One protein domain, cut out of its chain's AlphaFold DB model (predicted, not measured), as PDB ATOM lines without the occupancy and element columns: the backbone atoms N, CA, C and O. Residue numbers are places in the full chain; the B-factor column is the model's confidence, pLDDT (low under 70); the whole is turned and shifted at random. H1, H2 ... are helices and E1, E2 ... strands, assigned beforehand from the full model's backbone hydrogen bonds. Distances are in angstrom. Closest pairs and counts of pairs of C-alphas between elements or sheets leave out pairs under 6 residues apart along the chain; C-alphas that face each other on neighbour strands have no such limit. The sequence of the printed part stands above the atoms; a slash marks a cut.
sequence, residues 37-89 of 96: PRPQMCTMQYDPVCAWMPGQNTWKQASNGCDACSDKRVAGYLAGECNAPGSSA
ATOM      1  N   PRO A  37     347.009 186.740 337.662       96.62
ATOM      2  CA  PRO A  37     346.101 186.628 338.809       96.62
ATOM      3  C   PRO A  37     344.624 186.819 338.422       96.62
ATOM      4  O   PRO A  37     344.292 187.650 337.576       96.62
ATOM      5  N   ARG A  38     343.720 186.074 339.077       97.62
ATOM      6  CA  ARG A  38     342.273 186.203 338.833       97.62
ATOM      7  C   ARG A  38     341.749 187.582 339.253       97.62
ATOM      8  O   ARG A  38     342.074 188.033 340.360       97.62
ATOM      9  N   PRO A  39     340.890 188.222 338.440       97.19
ATOM     10  CA  PRO A  39     340.280 189.491 338.808       97.19
ATOM     11  C   PRO A  39     339.428 189.325 340.072       97.19
ATOM     12  O   PRO A  39     338.707 188.342 340.219       97.19
ATOM     13  N   GLN A  40     339.532 190.287 340.989       96.31
ATOM     14  CA  GLN A  40     338.723 190.336 342.218       96.31
ATOM     15  C   GLN A  40     337.542 191.308 342.098       96.31
ATOM     16  O   GLN A  40     336.604 191.244 342.884       96.31
ATOM     17  N   MET A  41     337.595 192.212 341.117       96.25
ATOM     18  CA  MET A  41     336.542 193.172 340.812       96.25
ATOM     19  C   MET A  41     336.285 193.167 339.312       96.25
ATOM     20  O   MET A  41     337.230 193.148 338.521       96.25
ATOM     21  N   CYS A  42     335.011 193.213 338.946       96.12
ATOM     22  CA  CYS A  42     334.552 193.237 337.568       96.12
ATOM     23  C   CYS A  42     333.575 194.394 337.365       96.12
ATOM     24  O   CYS A  42     332.890 194.830 338.290       96.12
ATOM     25  N   THR A  43     333.536 194.922 336.145       93.31
ATOM     26  CA  THR A  43     332.563 195.938 335.736       93.31
ATOM     27  C   THR A  43     331.168 195.327 335.625       93.31
ATOM     28  O   THR A  43     331.044 194.160 335.266       93.31
ATOM     29  N   MET A  44     330.111 196.125 335.793       95.06
ATOM     30  CA  MET A  44     328.717 195.689 335.575       95.06
ATOM     31  C   MET A  44     328.333 195.559 334.085       95.06
ATOM     32  O   MET A  44     327.180 195.756 333.710       95.06
ATOM     33  N   GLN A  45     329.302 195.278 333.215       96.19
ATOM     34  CA  GLN A  45     329.078 195.079 331.786       96.19
ATOM     35  C   GLN A  45     328.439 193.710 331.560       96.19
ATOM     36  O   GLN A  45     328.904 192.713 332.111       96.19
ATOM     37  N   TYR A  46     327.393 193.654 330.744       96.31
ATOM     38  CA  TYR A  46     326.722 192.404 330.409       96.31
ATOM     39  C   TYR A  46     327.046 192.002 328.969       96.31
ATOM     40  O   TYR A  46     326.433 192.511 328.039       96.31
ATOM     41  N   ASP A  47     328.002 191.084 328.823       96.31
ATOM     42  CA  ASP A  47     328.433 190.462 327.568       96.31
ATOM     43  C   ASP A  47     328.569 188.952 327.815       96.31
ATOM     44  O   ASP A  47     329.667 188.473 328.115       96.31
ATOM     45  N   PRO A  48     327.463 188.193 327.781       95.75
ATOM     46  CA  PRO A  48     327.406 186.852 328.343       95.75
ATOM     47  C   PRO A  48     328.433 185.901 327.723       95.75
ATOM     48  O   PRO A  48     328.706 185.929 326.521       95.75
ATOM     49  N   VAL A  49     328.974 185.022 328.567       96.25
ATOM     50  CA  VAL A  49     329.935 183.986 328.175       96.25
ATOM     51  C   VAL A  49     329.579 182.642 328.805       96.25
ATOM     52  O   VAL A  49     329.000 182.581 329.894       96.25
ATOM     53  N   CYS A  50     329.984 181.554 328.155       96.00
ATOM     54  CA  CYS A  50     329.833 180.205 328.678       96.00
ATOM     55  C   CYS A  50     331.171 179.703 329.237       96.00
ATOM     56  O   CYS A  50     332.124 179.475 328.495       96.00
ATOM     57  N   ALA A  51     331.260 179.567 330.560       95.69
ATOM     58  CA  ALA A  51     332.481 179.249 331.294       95.69
ATOM     59  C   ALA A  51     332.661 177.737 331.502       95.69
ATOM     60  O   ALA A  51     331.735 177.062 331.956       95.69
ATOM     61  N   TRP A  52     333.859 177.216 331.228       94.75
ATOM     62  CA  TRP A  52     334.213 175.802 331.382       94.75
ATOM     63  C   TRP A  52     334.841 175.508 332.744       94.75
ATOM     64  O   TRP A  52     335.851 176.111 333.125       94.75
ATOM     65  N   MET A  53     334.277 174.530 333.453       94.25
ATOM     66  CA  MET A  53     334.777 174.038 334.735       94.25
ATOM     67  C   MET A  53     335.324 172.615 334.559       94.25
ATOM     68  O   MET A  53     334.581 171.641 334.719       94.25
ATOM     69  N   PRO A  54     336.630 172.451 334.269       91.44
ATOM     70  CA  PRO A  54     337.192 171.144 333.940       91.44
ATOM     71  C   PRO A  54     337.073 170.152 335.096       91.44
ATOM     72  O   PRO A  54     336.906 168.963 334.847       91.44
ATOM     73  N   GLY A  55     337.127 170.618 336.351       90.31
ATOM     74  CA  GLY A  55     337.030 169.768 337.542       90.31
ATOM     75  C   GLY A  55     335.711 168.997 337.651       90.31
ATOM     76  O   GLY A  55     335.708 167.890 338.173       90.31
ATOM     77  N   GLN A  56     334.620 169.560 337.122       87.69
ATOM     78  CA  GLN A  56     333.286 168.952 337.131       87.69
ATOM     79  C   GLN A  56     332.818 168.524 335.735       87.69
ATOM     80  O   GLN A  56     331.759 167.922 335.618       87.69
ATOM     81  N   ASN A  57     333.593 168.828 334.688       86.19
ATOM     82  CA  ASN A  57     333.211 168.612 333.293       86.19
ATOM     83  C   ASN A  57     331.874 169.295 332.934       86.19
ATOM     84  O   ASN A  57     331.037 168.732 332.232       86.19
ATOM     85  N   THR A  58     331.651 170.502 333.461       89.00
ATOM     86  CA  THR A  58     330.396 171.252 333.309       89.00
ATOM     87  C   THR A  58     330.633 172.671 332.807       89.00
ATOM     88  O   THR A  58     331.724 173.235 332.927       89.00
ATOM     89  N   TRP A  59     329.570 173.255 332.257       92.38
ATOM     90  CA  TRP A  59     329.531 174.634 331.784       92.38
ATOM     91  C   TRP A  59     328.618 175.486 332.656       92.38
ATOM     92  O   TRP A  59     327.603 175.004 333.165       92.38
ATOM     93  N   LYS A  60     328.965 176.763 332.812       93.88
ATOM     94  CA  LYS A  60     328.201 177.732 333.597       93.88
ATOM     95  C   LYS A  60     328.051 179.042 332.833       93.88
ATOM     96  O   LYS A  60     329.023 179.554 332.287       93.88
ATOM     97  N   GLN A  61     326.848 179.608 332.859       96.12
ATOM     98  CA  GLN A  61     326.604 180.961 332.364       96.12
ATOM     99  C   GLN A  61     327.299 181.992 333.264       96.12
ATOM    100  O   GLN A  61     327.151 181.947 334.488       96.12
ATOM    101  N   ALA A  62     328.010 182.941 332.662       96.75
ATOM    102  CA  ALA A  62     328.552 184.114 333.343       96.75
ATOM    103  C   ALA A  62     328.142 185.401 332.611       96.75
ATOM    104  O   ALA A  62     327.912 185.379 331.401       96.75
ATOM    105  N   SER A  63     328.035 186.509 333.347       97.12
ATOM    106  CA  SER A  63     327.564 187.796 332.809       97.12
ATOM    107  C   SER A  63     328.558 188.432 331.841       97.12
ATOM    108  O   SER A  63     328.154 189.150 330.935       97.12
ATOM    109  N   ASN A  64     329.853 188.183 332.041       97.25
ATOM    110  CA  ASN A  64     330.936 188.592 331.154       97.25
ATOM    111  C   ASN A  64     332.197 187.744 331.403       97.25
ATOM    112  O   ASN A  64     332.256 186.919 332.321       97.25
ATOM    113  N   GLY A  65     333.233 187.956 330.586       97.62
ATOM    114  CA  GLY A  65     334.513 187.253 330.709       97.62
ATOM    115  C   GLY A  65     335.284 187.526 332.009       97.62
ATOM    116  O   GLY A  65     336.016 186.651 332.471       97.62
ATOM    117  N   CYS A  66     335.128 188.707 332.617       98.00
ATOM    118  CA  CYS A  66     335.737 189.013 333.914       98.00
ATOM    119  C   CYS A  66     335.072 188.193 335.024       98.00
ATOM    120  O   CYS A  66     335.764 187.488 335.759       98.00
ATOM    121  N   ASP A  67     333.738 188.213 335.080       97.88
ATOM    122  CA  ASP A  67     332.953 187.451 336.052       97.88
ATOM    123  C   ASP A  67     333.253 185.955 335.931       97.88
ATOM    124  O   ASP A  67     333.477 185.289 336.942       97.88
ATOM    125  N   ALA A  68     333.362 185.431 334.702       97.69
ATOM    126  CA  ALA A  68     333.785 184.054 334.459       97.69
ATOM    127  C   ALA A  68     335.163 183.749 335.071       97.69
ATOM    128  O   ALA A  68     335.309 182.775 335.809       97.69
ATOM    129  N   CYS A  69     336.171 184.580 334.792       98.19
ATOM    130  CA  CYS A  69     337.540 184.330 335.243       98.19
ATOM    131  C   CYS A  69     337.808 184.686 336.711       98.19
ATOM    132  O   CYS A  69     338.840 184.265 337.241       98.19
ATOM    133  N   SER A  70     336.903 185.395 337.388       98.00
ATOM    134  CA  SER A  70     336.979 185.613 338.840       98.00
ATOM    135  C   SER A  70     336.814 184.308 339.639       98.00
ATOM    136  O   SER A  70     337.418 184.138 340.701       98.00
ATOM    137  N   ASP A  71     336.070 183.331 339.102       97.25
ATOM    138  CA  ASP A  71     335.914 182.006 339.705       97.25
ATOM    139  C   ASP A  71     337.134 181.127 339.394       97.25
ATOM    140  O   ASP A  71     337.366 180.708 338.256       97.25
ATOM    141  N   LYS A  72     337.913 180.784 340.427       96.69
ATOM    142  CA  LYS A  72     339.124 179.951 340.302       96.69
ATOM    143  C   LYS A  72     338.868 178.557 339.719       96.69
ATOM    144  O   LYS A  72     339.807 177.916 339.259       96.69
ATOM    145  N   ARG A  73     337.622 178.074 339.733       96.56
ATOM    146  CA  ARG A  73     337.250 176.765 339.168       96.56
ATOM    147  C   ARG A  73     337.090 176.799 337.649       96.56
ATOM    148  O   ARG A  73     337.069 175.740 337.025       96.56
ATOM    149  N   VAL A  74     336.958 177.989 337.066       96.56
ATOM    150  CA  VAL A  74     336.834 178.191 335.622       96.56
ATOM    151  C   VAL A  74     338.223 178.209 334.993       96.56
ATOM    152  O   VAL A  74     339.094 178.953 335.446       96.56
ATOM    153  N   ALA A  75     338.427 177.404 333.950       95.88
ATOM    154  CA  ALA A  75     339.674 177.394 333.174       95.88
ATOM    155  C   ALA A  75     339.635 178.365 331.984       95.88
ATOM    156  O   ALA A  75     340.657 178.912 331.585       95.88
ATOM    157  N   GLY A  76     338.452 178.621 331.436       95.88
ATOM    158  CA  GLY A  76     338.253 179.553 330.335       95.88
ATOM    159  C   GLY A  76     336.778 179.687 329.992       95.88
ATOM    160  O   GLY A  76     335.930 179.042 330.611       95.88
ATOM    161  N   TYR A  77     336.469 180.504 328.993       95.75
ATOM    162  CA  TYR A  77     335.100 180.703 328.527       95.75
ATOM    163  C   TYR A  77     335.007 180.828 327.008       95.75
ATOM    164  O   TYR A  77     335.984 181.119 326.320       95.75
ATOM    165  N   LEU A  78     333.799 180.629 326.498       94.56
ATOM    166  CA  LEU A  78     333.408 180.889 325.119       94.56
ATOM    167  C   LEU A  78     332.480 182.097 325.071       94.56
ATOM    168  O   LEU A  78     331.736 182.342 326.018       94.56
ATOM    169  N   ALA A  79     332.529 182.855 323.979       93.31
ATOM    170  CA  ALA A  79     331.629 183.985 323.790       93.31
ATOM    171  C   ALA A  79     330.173 183.515 323.623       93.31
ATOM    172  O   ALA A  79     329.915 182.481 323.002       93.31
ATOM    173  N   GLY A  80     329.237 184.306 324.145       93.19
ATOM    174  CA  GLY A  80     327.807 184.039 324.063       93.19
ATOM    175  C   GLY A  80     327.272 183.201 325.221       93.19
ATOM    176  O   GLY A  80     328.001 182.697 326.076       93.19
ATOM    177  N   GLU A  81     325.952 183.061 325.249       93.12
ATOM    178  CA  GLU A  81     325.265 182.276 326.267       93.12
ATOM    179  C   GLU A  81     325.534 180.776 326.102       93.12
ATOM    180  O   GLU A  81     325.766 180.255 325.001       93.12
ATOM    181  N   CYS A  82     325.466 180.049 327.213       91.94
ATOM    182  CA  CYS A  82     325.441 178.598 327.154       91.94
ATOM    183  C   CYS A  82     324.174 178.144 326.414       91.94
ATOM    184  O   CYS A  82     323.067 178.520 326.796       91.94
ATOM    185  N   ASN A  83     324.336 177.263 325.420       83.06
ATOM    186  CA  ASN A  83     323.268 176.754 324.542       83.06
ATOM    187  C   ASN A  83     322.745 177.745 323.488       83.06
ATOM    188  O   ASN A  83     321.723 177.464 322.862       83.06
ATOM    189  N   ALA A  84     323.425 178.871 323.261       71.38
ATOM    190  CA  ALA A  84     323.125 179.716 322.111       71.38
ATOM    191  C   ALA A  84     323.527 179.001 320.802       71.38
ATOM    192  O   ALA A  84     324.621 178.435 320.726       71.38
ATOM    193  N   PRO A  85     322.691 179.023 319.748       60.72
ATOM    194  CA  PRO A  85     323.084 178.496 318.449       60.72
ATOM    195  C   PRO A  85     324.308 179.263 317.932       60.72
ATOM    196  O   PRO A  85     324.249 180.472 317.721       60.72
ATOM    197  N   GLY A  86     325.428 178.557 317.759       59.28
ATOM    198  CA  GLY A  86     326.700 179.136 317.323       59.28
ATOM    199  C   GLY A  86     327.691 179.486 318.440       59.28
ATOM    200  O   GLY A  86     328.817 179.859 318.114       59.28
ATOM    201  N   SER A  87     327.353 179.324 319.729       59.38
ATOM    202  CA  SER A  87     328.387 179.265 320.769       59.38
ATOM    203  C   SER A  87     329.008 177.867 320.739       59.38
ATOM    204  O   SER A  87     328.304 176.863 320.767       59.38
ATOM    205  N   SER A  88     330.336 177.762 320.647       59.94
ATOM    206  CA  SER A  88     331.059 176.475 320.618       59.94
ATOM    207  C   SER A  88     330.977 175.694 321.942       59.94
ATOM    208  O   SER A  88     331.721 174.738 322.160       59.94
ATOM    209  N   ALA A  89     330.092 176.112 322.853       63.19
ATOM    210  CA  ALA A  89     329.781 175.378 324.058       63.19
ATOM    211  C   ALA A  89     328.958 174.147 323.653       63.19
ATOM    212  O   ALA A  89     328.022 174.274 322.860       63.19
TER     213      ALA A  89
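This is residues 37 to 89 of the 96 residues of an uncharacterized protein of Solemya elarraichensis gill symbiont (UniProt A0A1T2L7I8). With little regular structure, this domain is a small antiparallel sheet with one short helix, H1, over one of its faces; residues 37 to 48, with no named element, lead into the sheet. The 53 printed residues include E1, E2, H1 and E3 in chain order, the sheet order being E2 - E1 - E3. The class is mixed, with 20 residues in named elements. The whole is compact, radius of gyration of the C-alphas 10.5 A, and flat, spanning 30 by 26 by 12 A.

E1, residues 49 to 53, and E2, residues 58 to 62, form a hairpin, with N 51 and O 60 2.8 A apart, within hydrogen-bond range. H1, residues 65 to 70, is on the sheet at a height of 8.4 A, over E1 and along the strands; the closest C-alphas of H1 and E1, those of Ala 68 and Ala 51, are 5.9 A apart. In H1 every O i to N i+4 pair is within hydrogen-bond range. E3, residues 76 to 79, is antiparallel to E1 at 154 degrees, with N 52 and O 76 2.8 A apart, within hydrogen-bond range. E2, H1 and E3 make a split strand-helix-strand unit, two strands running the same way with E1 between them, its crossover right-handed.

E1 begins at C-alpha 49 (329.935, 183.986, 328.175) and is 12.9 A long; E2 is 13.0 A, H1 8.7 A and E3 10.3 A, ending at C-alpha 79 (331.629, 183.985, 323.790).

The C-alphas farthest apart, of Pro 37 and Pro 85, are 31.8 A apart. The printed part has no cut, and the three links between named elements are tight. Residues 85 to 89 have pLDDT under 70.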